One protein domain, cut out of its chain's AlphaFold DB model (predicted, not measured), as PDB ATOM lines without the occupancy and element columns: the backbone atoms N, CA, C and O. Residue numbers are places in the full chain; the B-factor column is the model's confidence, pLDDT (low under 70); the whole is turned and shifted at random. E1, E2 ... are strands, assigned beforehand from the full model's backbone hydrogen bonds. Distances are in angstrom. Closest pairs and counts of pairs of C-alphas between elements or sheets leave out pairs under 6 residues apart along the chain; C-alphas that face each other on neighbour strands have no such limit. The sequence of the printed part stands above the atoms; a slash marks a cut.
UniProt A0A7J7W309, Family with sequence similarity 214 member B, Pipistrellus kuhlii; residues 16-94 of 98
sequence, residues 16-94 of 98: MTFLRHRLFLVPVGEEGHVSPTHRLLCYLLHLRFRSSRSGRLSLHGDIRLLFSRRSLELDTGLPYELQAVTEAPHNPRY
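This is residues 16 to 94 of the 98 residues of the protein "Family with sequence similarity 214 member B" of Pipistrellus kuhlii (UniProt A0A7J7W309). A long, narrow, twisted sheet makes this domain, with the long hairpin E1 and E2 in its middle, E5 along the other side of E1, and the short strands E3 and E4 one after the other along E2. The loop of residues 28 to 39 and the link of residues 68 to 79 lie toward one end, and the turn between E2 and E3 makes the other. The printed part has 79 residues with five named strands, E1 to E5 in order, and no named helix; strands hold 39 residues, under half, and the class is all strand. The sheet is branched and its pairs are antiparallel. The whole is loose, with a radius of gyration of the C-alphas of 16.4 A, a rod spanning 53 by 26 by 15 A.

E1, residues 16 to 27, starts with C-alpha 16 at (37.952, -0.975, 20.627) and is 35.9 A long. E2, residues 40 to 51, measures 33.6 A. E3 is residues 57 to 59, 7.2 A, and E4 residues 64 to 67, 10.3 A. E5, residues 80 to 87, measures 22.1 A and ends with C-alpha 87 at (44.395, -10.502, 30.059).

E1 and E2 form a hairpin, antiparallel at 164 degrees, with N 19 and O 47 2.8 A apart. E5 is on the other side of E1 from E2, antiparallel to E1 at 166 degrees, with N 22 and O 85 at 2.8 A. E3 and E4 are on the other side of E2 from E1. E2 and E3 form a hairpin at 135 degrees, with N 50 and O 58 at 2.9 A. E4 is antiparallel to E2 at 176 degrees, with N 44 and O 66 at 2.8 A. E3 and E5 are apart.

The C-alphas of Ser 54 and Gly 77, the two farthest apart, are 53.4 A apart. The printed part has no cut. The links E1 to E2 and E4 to E5 are long, 12 residues each. Mean pLDDT of the printed part is 86.3; residues 29 to 37 and 71 to 77 are under 70.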
ATOM      1  N   MET A  16      38.149  -0.714  19.209       97.31
ATOM      2  CA  MET A  16      37.952  -0.975  20.627       97.31
ATOM      3  C   MET A  16      38.557  -2.316  21.038       97.31
ATOM      4  O   MET A  16      38.730  -3.226  20.229       97.31
ATOM      5  N   THR A  17      38.835  -2.444  22.328       97.62
ATOM      6  CA  THR A  17      39.135  -3.720  22.979       97.62
ATOM      7  C   THR A  17      38.663  -3.685  24.425       97.62
ATOM      8  O   THR A  17      38.070  -2.706  24.892       97.62
ATOM      9  N   PHE A  18      38.933  -4.753  25.157       97.00
ATOM     10  CA  PHE A  18      38.766  -4.784  26.593       97.00
ATOM     11  C   PHE A  18      39.954  -5.461  27.267       97.00
ATOM     12  O   PHE A  18      40.729  -6.180  26.650       97.00
ATOM     13  N   LEU A  19      40.054  -5.258  28.570       96.94
ATOM     14  CA  LEU A  19      41.036  -5.874  29.433       96.94
ATOM     15  C   LEU A  19      40.324  -6.419  30.667       96.94
ATOM     16  O   LEU A  19      39.408  -5.791  31.210       96.94
ATOM     17  N   ARG A  20      40.708  -7.622  31.086       96.94
ATOM     18  CA  ARG A  20      40.221  -8.265  32.305       96.94
ATOM     19  C   ARG A  20      41.377  -8.396  33.276       96.94
ATOM     20  O   ARG A  20      42.334  -9.112  33.006       96.94
ATOM     21  N   HIS A  21      41.260  -7.712  34.402       96.88
ATOM     22  CA  HIS A  21      42.179  -7.842  35.515       96.88
ATOM     23  C   HIS A  21      41.523  -8.699  36.598       96.88
ATOM     24  O   HIS A  21      40.389  -8.444  37.005       96.88
ATOM     25  N   ARG A  22      42.206  -9.753  37.025       95.38
ATOM     26  CA  ARG A  22      41.730 -10.716  38.014       95.38
ATOM     27  C   ARG A  22      42.736 -10.789  39.147       95.38
ATOM     28  O   ARG A  22      43.932 -10.893  38.891       95.38
ATOM     29  N   LEU A  23      42.245 -10.787  40.375       94.31
ATOM     30  CA  LEU A  23      43.054 -11.093  41.548       94.31
ATOM     31  C   LEU A  23      42.613 -12.437  42.103       94.31
ATOM     32  O   LEU A  23      41.414 -12.657  42.281       94.31
ATOM     33  N   PHE A  24      43.573 -13.311  42.367       92.56
ATOM     34  CA  PHE A  24      43.350 -14.630  42.937       92.56
ATOM     35  C   PHE A  24      44.065 -14.769  44.277       92.56
ATOM     36  O   PHE A  24      45.149 -14.220  44.449       92.56
ATOM     37  N   LEU A  25      43.483 -15.552  45.179       90.12
ATOM     38  CA  LEU A  25      44.195 -16.200  46.273       90.12
ATOM     39  C   LEU A  25      44.716 -17.550  45.776       90.12
ATOM     40  O   LEU A  25      43.971 -18.330  45.172       90.12
ATOM     41  N   VAL A  26      45.989 -17.814  46.035       88.94
ATOM     42  CA  VAL A  26      46.690 -19.038  45.645       88.94
ATOM     43  C   VAL A  26      47.287 -19.670  46.904       88.94
ATOM     44  O   VAL A  26      48.001 -18.968  47.614       88.94
ATOM     45  N   PRO A  27      46.981 -20.940  47.227       85.38
ATOM     46  CA  PRO A  27      47.549 -21.597  48.402       85.38
ATOM     47  C   PRO A  27      49.080 -21.650  48.334       85.38
ATOM     48  O   PRO A  27      49.639 -21.943  47.276       85.38
ATOM     49  N   VAL A  28      49.747 -21.405  49.461       80.31
ATOM     50  CA  VAL A  28      51.204 -21.534  49.604       80.31
ATOM     51  C   VAL A  28      51.526 -22.932  50.134       80.31
ATOM     52  O   VAL A  28      50.930 -23.368  51.116       80.31
ATOM     53  N   GLY A  29      52.479 -23.631  49.507       66.38
ATOM     54  CA  GLY A  29      53.010 -24.906  50.013       66.38
ATOM     55  C   GLY A  29      52.643 -26.171  49.228       66.38
ATOM     56  O   GLY A  29      53.138 -27.239  49.576       66.38
ATOM     57  N   GLU A  30      51.856 -26.093  48.149       59.84
ATOM     58  CA  GLU A  30      51.762 -27.207  47.189       59.84
ATOM     59  C   GLU A  30      52.914 -27.115  46.177       59.84
ATOM     60  O   GLU A  30      52.775 -26.601  45.064       59.84
ATOM     61  N   GLU A  31      54.096 -27.573  46.601       51.75
ATOM     62  CA  GLU A  31      55.252 -27.769  45.725       51.75
ATOM     63  C   GLU A  31      54.962 -28.892  44.723       51.75
ATOM     64  O   GLU A  31      55.212 -30.069  44.964       51.75
ATOM     65  N   GLY A  32      54.404 -28.514  43.578       53.16
ATOM     66  CA  GLY A  32      54.183 -29.419  42.458       53.16
ATOM     67  C   GLY A  32      52.761 -29.324  41.940       53.16
ATOM     68  O   GLY A  32      51.854 -29.965  42.451       53.16
ATOM     69  N   HIS A  33      52.586 -28.555  40.865       51.69
ATOM     70  CA  HIS A  33      51.324 -28.445  40.138       51.69
ATOM     71  C   HIS A  33      50.154 -27.895  40.971       51.69
ATOM     72  O   HIS A  33      49.155 -28.575  41.202       51.69
ATOM     73  N   VAL A  34      50.202 -26.598  41.303       53.66
ATOM     74  CA  VAL A  34      48.982 -25.876  41.693       53.66
ATOM     75  C   VAL A  34      48.035 -25.888  40.493       53.66
ATOM     76  O   VAL A  34      48.168 -25.115  39.540       53.66
ATOM     77  N   SER A  35      47.104 -26.835  40.504       58.25
ATOM     78  CA  SER A  35      46.047 -26.933  39.513       58.25
ATOM     79  C   SER A  35      45.306 -25.592  39.456       58.25
ATOM     80  O   SER A  35      45.006 -25.021  40.508       58.25
ATOM     81  N   PRO A  36      44.942 -25.066  38.269       60.31
ATOM     82  CA  PRO A  36      44.137 -23.846  38.173       60.31
ATOM     83  C   PRO A  36      42.807 -23.941  38.943       60.31
ATOM     84  O   PRO A  36      42.206 -22.914  39.247       60.31
ATOM     85  N   THR A  37      42.376 -25.154  39.310       64.00
ATOM     86  CA  THR A  37      41.214 -25.408  40.173       64.00
ATOM     87  C   THR A  37      41.395 -24.954  41.630       64.00
ATOM     88  O   THR A  37      40.396 -24.738  42.312       64.00
ATOM     89  N   HIS A  38      42.632 -24.758  42.106       74.25
ATOM     90  CA  HIS A  38      42.930 -24.351  43.489       74.25
ATOM     91  C   HIS A  38      43.024 -22.822  43.649       74.25
ATOM     92  O   HIS A  38      43.134 -22.318  44.767       74.25
ATOM     93  N   ARG A  39      42.955 -22.057  42.549       87.19
ATOM     94  CA  ARG A  39      42.973 -20.587  42.584       87.19
ATOM     95  C   ARG A  39      41.577 -20.067  42.908       87.19
ATOM     96  O   ARG A  39      40.615 -20.334  42.186       87.19
ATOM     97  N   LEU A  40      41.461 -19.274  43.964       89.12
ATOM     98  CA  LEU A  40      40.202 -18.646  44.353       89.12
ATOM     99  C   LEU A  40      40.167 -17.228  43.798       89.12
ATOM    100  O   LEU A  40      40.989 -16.397  44.166       89.12
ATOM    101  N   LEU A  41      39.224 -16.933  42.902       92.00
ATOM    102  CA  LEU A  41      39.020 -15.564  42.428       92.00
ATOM    103  C   LEU A  41      38.603 -14.681  43.611       92.00
ATOM    104  O   LEU A  41      37.701 -15.069  44.347       92.00
ATOM    105  N   CYS A  42      39.213 -13.506  43.748       92.44
ATOM    106  CA  CYS A  42      38.823 -12.454  44.690       92.44
ATOM    107  C   CYS A  42      37.958 -11.412  43.993       92.44
ATOM    108  O   CYS A  42      36.858 -11.091  44.440       92.44
ATOM    109  N   TYR A  43      38.442 -10.905  42.858       94.56
ATOM    110  CA  TYR A  43      37.676  -9.999  42.017       94.56
ATOM    111  C   TYR A  43      38.028 -10.138  40.539       94.56
ATOM    112  O   TYR A  43      39.118 -10.583  40.173       94.56
ATOM    113  N   LEU A  44      37.108  -9.679  39.692       96.00
ATOM    114  CA  LEU A  44      37.311  -9.453  38.268       96.00
ATOM    115  C   LEU A  44      36.930  -8.016  37.917       96.00
ATOM    116  O   LEU A  44      35.778  -7.615  38.065       96.00
ATOM    117  N   LEU A  45      37.900  -7.264  37.417       97.00
ATOM    118  CA  LEU A  45      37.755  -5.916  36.893       97.00
ATOM    119  C   LEU A  45      37.767  -5.978  35.363       97.00
ATOM    120  O   LEU A  45      38.693  -6.518  34.759       97.00
ATOM    121  N   HIS A  46      36.742  -5.424  34.729       97.31
ATOM    122  CA  HIS A  46      36.623  -5.340  33.281       97.31
ATOM    123  C   HIS A  46      36.679  -3.880  32.841       97.31
ATOM    124  O   HIS A  46      35.824  -3.071  33.208       97.31
ATOM    125  N   LEU A  47      37.692  -3.573  32.035       97.19
ATOM    126  CA  LEU A  47      37.952  -2.254  31.477       97.19
ATOM    127  C   LEU A  47      37.802  -2.321  29.965       97.19
ATOM    128  O   LEU A  47      38.331  -3.223  29.323       97.19
ATOM    129  N   ARG A  48      37.098  -1.359  29.383       97.00
ATOM    130  CA  ARG A  48      36.972  -1.226  27.934       97.00
ATOM    131  C   ARG A  48      37.799  -0.051  27.462       97.00
ATOM    132  O   ARG A  48      37.786   0.998  28.097       97.00
ATOM    133  N   PHE A  49      38.458  -0.217  26.327       97.25
ATOM    134  CA  PHE A  49      39.279   0.814  25.712       97.25
ATOM    135  C   PHE A  49      38.800   1.094  24.296       97.25
ATOM    136  O   PHE A  49      38.302   0.200  23.607       97.25
ATOM    137  N   ARG A  50      38.962   2.341  23.865       97.50
ATOM    138  CA  ARG A  50      38.648   2.806  22.515       97.50
ATOM    139  C   ARG A  50      39.758   3.716  22.019       97.50
ATOM    140  O   ARG A  50      40.220   4.575  22.765       97.50
ATOM    141  N   SER A  51      40.133   3.565  20.756       97.94
ATOM    142  CA  SER A  51      40.934   4.550  20.040       97.94
ATOM    143  C   SER A  51      40.020   5.507  19.266       97.94
ATOM    144  O   SER A  51      39.008   5.121  18.669       97.94
ATOM    145  N   SER A  52      40.346   6.798  19.283       96.31
ATOM    146  CA  SER A  52      39.680   7.799  18.445       96.31
ATOM    147  C   SER A  52      40.087   7.649  16.971       96.31
ATOM    148  O   SER A  52      40.994   6.889  16.627       96.31
ATOM    149  N   ARG A  53      39.474   8.445  16.081       94.69
ATOM    150  CA  ARG A  53      39.925   8.570  14.680       94.69
ATOM    151  C   ARG A  53      41.359   9.105  14.545       94.69
ATOM    152  O   ARG A  53      41.999   8.850  13.539       94.69
ATOM    153  N   SER A  54      41.856   9.820  15.555       94.94
ATOM    154  CA  SER A  54      43.238  10.316  15.624       94.94
ATOM    155  C   SER A  54      44.182   9.394  16.406       94.94
ATOM    156  O   SER A  54      45.297   9.798  16.716       94.94
ATOM    157  N   GLY A  55      43.741   8.183  16.773       93.75
ATOM    158  CA  GLY A  55      44.554   7.206  17.504       93.75
ATOM    159  C   GLY A  55      44.680   7.458  19.011       93.75
ATOM    160  O   GLY A  55      45.404   6.740  19.691       93.75
ATOM    161  N   ARG A  56      43.969   8.446  19.578       95.94
ATOM    162  CA  ARG A  56      44.005   8.693  21.031       95.94
ATOM    163  C   ARG A  56      43.257   7.586  21.763       95.94
ATOM    164  O   ARG A  56      42.085   7.354  21.470       95.94
ATOM    165  N   LEU A  57      43.923   6.954  22.720       96.50
ATOM    166  CA  LEU A  57      43.360   5.900  23.554       96.50
ATOM    167  C   LEU A  57      42.580   6.493  24.735       96.50
ATOM    168  O   LEU A  57      43.048   7.422  25.394       96.50
ATOM    169  N   SER A  58      41.414   5.933  25.035       95.19
ATOM    170  CA  SER A  58      40.638   6.262  26.228       95.19
ATOM    171  C   SER A  58      39.958   5.030  26.822       95.19
ATOM    172  O   SER A  58      39.692   4.047  26.126       95.19
ATOM    173  N   LEU A  59      39.643   5.102  28.119       95.31
ATOM    174  CA  LEU A  59      38.659   4.207  28.725       95.31
ATOM    175  C   LEU A  59      37.271   4.527  28.158       95.31
ATOM    176  O   LEU A  59      36.917   5.691  27.969       95.31
ATOM    177  N   HIS A  60      36.492   3.489  27.866       94.38
ATOM    178  CA  HIS A  60      35.234   3.607  27.140       94.38
ATOM    179  C   HIS A  60      34.052   2.995  27.897       94.38
ATOM    180  O   HIS A  60      33.941   1.774  28.008       94.38
ATOM    181  N   GLY A  61      33.086   3.833  28.270       92.62
ATOM    182  CA  GLY A  61      31.898   3.411  29.013       92.62
ATOM    183  C   GLY A  61      32.221   3.145  30.482       92.62
ATOM    184  O   GLY A  61      33.069   3.824  31.058       92.62
ATOM    185  N   ASP A  62      31.550   2.158  31.073       92.44
ATOM    186  CA  ASP A  62      31.640   1.892  32.510       92.44
ATOM    187  C   ASP A  62      32.807   0.975  32.890       92.44
ATOM    188  O   ASP A  62      33.190   0.062  32.149       92.44
ATOM    189  N   ILE A  63      33.297   1.157  34.117       93.38
ATOM    190  CA  ILE A  63      34.186   0.216  34.798       93.38
ATOM    191  C   ILE A  63      33.316  -0.817  35.517       93.38
ATOM    192  O   ILE A  63      32.515  -0.463  36.379       93.38
ATOM    193  N   ARG A  64      33.475  -2.102  35.182       95.50
ATOM    194  CA  ARG A  64      32.704  -3.186  35.813       95.50
ATOM    195  C   ARG A  64      33.594  -3.986  36.750       95.50
ATOM    196  O   ARG A  64      34.652  -4.452  36.332       95.50
ATOM    197  N   LEU A  65      33.147  -4.176  37.988       94.75
ATOM    198  CA  LEU A  65      33.867  -4.922  39.018       94.75
ATOM    199  C   LEU A  65      32.949  -5.985  39.622       94.75
ATOM    200  O   LEU A  65      31.820  -5.690  40.005       94.75
ATOM    201  N   LEU A  66      33.440  -7.217  39.699       94.31
ATOM    202  CA  LEU A  66      32.764  -8.341  40.339       94.31
ATOM    203  C   LEU A  66      33.633  -8.851  41.479       94.31
ATOM    204  O   LEU A  66      34.806  -9.137  41.255       94.31
ATOM    205  N   PHE A  67      33.053  -9.003  42.667       92.44
ATOM    206  CA  PHE A  67      33.709  -9.637  43.808       92.44
ATOM    207  C   PHE A  67      33.219 -11.070  43.965       92.44
ATOM    208  O   PHE A  67      32.026 -11.358  43.854       92.44
ATOM    209  N   SER A  68      34.149 -11.970  44.236       89.50
ATOM    210  CA  SER A  68      33.835 -13.339  44.608       89.50
ATOM    211  C   SER A  68      33.452 -13.392  46.078       89.50
ATOM    212  O   SER A  68      34.146 -12.852  46.935       89.50
ATOM    213  N   ARG A  69      32.356 -14.087  46.380       82.75
ATOM    214  CA  ARG A  69      31.945 -14.331  47.768       82.75
ATOM    215  C   ARG A  69      32.812 -15.386  48.451       82.75
ATOM    216  O   ARG A  69      33.119 -15.258  49.625       82.75
ATOM    217  N   ARG A  70      33.280 -16.380  47.690       76.81
ATOM    218  CA  ARG A  70      34.044 -17.523  48.212       76.81
ATOM    219  C   ARG A  70      35.378 -17.119  48.850       76.81
ATOM    220  O   ARG A  70      35.820 -17.778  49.778       76.81
ATOM    221  N   SER A  71      36.016 -16.052  48.367       66.94
ATOM    222  CA  SER A  71      37.258 -15.536  48.960       66.94
ATOM    223  C   SER A  71      37.040 -14.780  50.274       66.94
ATOM    224  O   SER A  71      37.985 -14.627  51.032       66.94
ATOM    225  N   LEU A  72      35.829 -14.269  50.524       62.00
ATOM    226  CA  LEU A  72      35.500 -13.504  51.734       62.00
ATOM    227  C   LEU A  72      35.202 -14.409  52.940       62.00
ATOM    228  O   LEU A  72      35.271 -13.945  54.069       62.00
ATOM    229  N   GLU A  73      34.882 -15.679  52.695       64.56
ATOM    230  CA  GLU A  73      34.471 -16.670  53.704       64.56
ATOM    231  C   GLU A  73      35.610 -17.663  54.040       64.56
ATOM    232  O   GLU A  73      35.371 -18.757  54.549       64.56
ATOM    233  N   LEU A  74      36.859 -17.327  53.696       69.69
ATOM    234  CA  LEU A  74      37.997 -18.247  53.764       69.69
ATOM    235  C   LEU A  74      38.678 -18.247  55.150       69.69
ATOM    236  O   LEU A  74      39.712 -17.612  55.327       69.69
ATOM    237  N   ASP A  75      38.149 -19.029  56.095       64.94
ATOM    238  CA  ASP A  75      38.728 -19.273  57.436       64.94
ATOM    239  C   ASP A  75      39.491 -20.614  57.512       64.94
ATOM    240  O   ASP A  75      39.236 -21.468  58.359       64.94
ATOM    241  N   THR A  76      40.417 -20.869  56.584       64.50
ATOM    242  CA  THR A  76      41.081 -22.192  56.490       64.50
ATOM    243  C   THR A  76      42.340 -22.329  57.347       64.50
ATOM    244  O   THR A  76      42.850 -23.437  57.494       64.50
ATOM    245  N   GLY A  77      42.869 -21.230  57.896       69.44
ATOM    246  CA  GLY A  77      44.122 -21.223  58.666       69.44
ATOM    247  C   GLY A  77      45.385 -21.547  57.850       69.44
ATOM    248  O   GLY A  77      46.476 -21.581  58.414       69.44
ATOM    249  N   LEU A  78      45.254 -21.772  56.538       74.31
ATOM    250  CA  LEU A  78      46.359 -22.048  55.620       74.31
ATOM    251  C   LEU A  78      46.881 -20.750  54.981       74.31
ATOM    252  O   LEU A  78      46.101 -19.820  54.759       74.31
ATOM    253  N   PRO A  79      48.184 -20.665  54.655       82.19
ATOM    254  CA  PRO A  79      48.744 -19.499  53.984       82.19
ATOM    255  C   PRO A  79      48.293 -19.423  52.516       82.19
ATOM    256  O   PRO A  79      48.350 -20.406  51.777       82.19
ATOM    257  N   TYR A  80      47.882 -18.230  52.082       86.56
ATOM    258  CA  TYR A  80      47.580 -17.906  50.686       86.56
ATOM    259  C   TYR A  80      48.360 -16.666  50.252       86.56
ATOM    260  O   TYR A  80      48.530 -15.723  51.023       86.56
ATOM    261  N   GLU A  81      48.752 -16.635  48.985       89.88
ATOM    262  CA  GLU A  81      49.344 -15.479  48.323       89.88
ATOM    263  C   GLU A  81      48.380 -14.861  47.311       89.88
ATOM    264  O   GLU A  81      47.520 -15.526  46.728       89.88
ATOM    265  N   LEU A  82      48.536 -13.556  47.092       90.25
ATOM    266  CA  LEU A  82      47.774 -12.824  46.091       90.25
ATOM    267  C   LEU A  82      48.478 -12.881  44.741       90.25
ATOM    268  O   LEU A  82      49.618 -12.443  44.600       90.25
ATOM    269  N   GLN A  83      47.756 -13.329  43.720       92.50
ATOM    270  CA  GLN A  83      48.242 -13.344  42.348       92.50
ATOM    271  C   GLN A  83      47.333 -12.513  41.447       92.50
ATOM    272  O   GLN A  83      46.163 -12.842  41.236       92.50
ATOM    273  N   ALA A  84      47.889 -11.445  40.884       93.62
ATOM    274  CA  ALA A  84      47.209 -10.602  39.915       93.62
ATOM    275  C   ALA A  84      47.482 -11.087  38.485       93.62
ATOM    276  O   ALA A  84      48.614 -11.412  38.132       93.62
ATOM    277  N   VAL A  85      46.444 -11.129  37.652       94.44
ATOM    278  CA  VAL A  85      46.523 -11.523  36.243       94.44
ATOM    279  C   VAL A  85      45.771 -10.509  35.399       94.44
ATOM    280  O   VAL A  85      44.638 -10.147  35.714       94.44
ATOM    281  N   THR A  86      46.388 -10.077  34.306       96.00
ATOM    282  CA  THR A  86      45.795  -9.144  33.353       96.00
ATOM    283  C   THR A  86      45.783  -9.772  31.968       96.00
ATOM    284  O   THR A  86      46.829 -10.149  31.452       96.00
ATOM    285  N   GLU A  87      44.603  -9.867  31.363       95.44
ATOM    286  CA  GLU A  87      44.395 -10.502  30.059       95.44
ATOM    287  C   GLU A  87      43.645  -9.554  29.114       95.44
ATOM    288  O   GLU A  87      42.633  -8.949  29.485       95.44
ATOM    289  N   ALA A  88      44.117  -9.468  27.873       95.69
ATOM    290  CA  ALA A  88      43.427  -8.841  26.749       95.69
ATOM    291  C   ALA A  88      42.974  -9.938  25.764       95.69
ATOM    292  O   ALA A  88      43.544 -11.029  25.770       95.69
ATOM    293  N   PRO A  89      41.952  -9.709  24.925       96.06
ATOM    294  CA  PRO A  89      41.601 -10.659  23.878       96.06
ATOM    295  C   PRO A  89      42.749 -10.799  22.868       96.06
ATOM    296  O   PRO A  89      43.503  -9.857  22.637       96.06
ATOM    297  N   HIS A  90      42.875 -11.977  22.260       93.62
ATOM    298  CA  HIS A  90      43.977 -12.296  21.340       93.62
ATOM    299  C   HIS A  90      43.496 -12.429  19.891       93.62
ATOM    300  O   HIS A  90      44.194 -12.031  18.965       93.62
ATOM    301  N   ASN A  91      42.294 -12.981  19.685       92.50
ATOM    302  CA  ASN A  91      41.779 -13.305  18.358       92.50
ATOM    303  C   ASN A  91      40.259 -13.027  18.250       92.50
ATOM    304  O   ASN A  91      39.467 -13.891  18.632       92.50
ATOM    305  N   PRO A  92      39.838 -11.838  17.773       94.62
ATOM    306  CA  PRO A  92      40.674 -10.672  17.477       94.62
ATOM    307  C   PRO A  92      41.072  -9.910  18.754       94.62
ATOM    308  O   PRO A  92      40.302  -9.832  19.711       94.62
ATOM    309  N   ARG A  93      42.268  -9.308  18.762       95.88
ATOM    310  CA  ARG A  93      42.707  -8.398  19.839       95.88
ATOM    311  C   ARG A  93      41.983  -7.051  19.806       95.88
ATOM    312  O   ARG A  93      41.709  -6.475  20.857       95.88
ATOM    313  N   TYR A  94      41.639  -6.573  18.611       97.62
ATOM    314  CA  TYR A  94      40.957  -5.301  18.378       97.62
ATOM    315  C   TYR A  94      39.740  -5.504  17.485       97.62
ATOM    316  O   TYR A  94      39.813  -6.230  16.497       97.62
TER     317      TYR A  94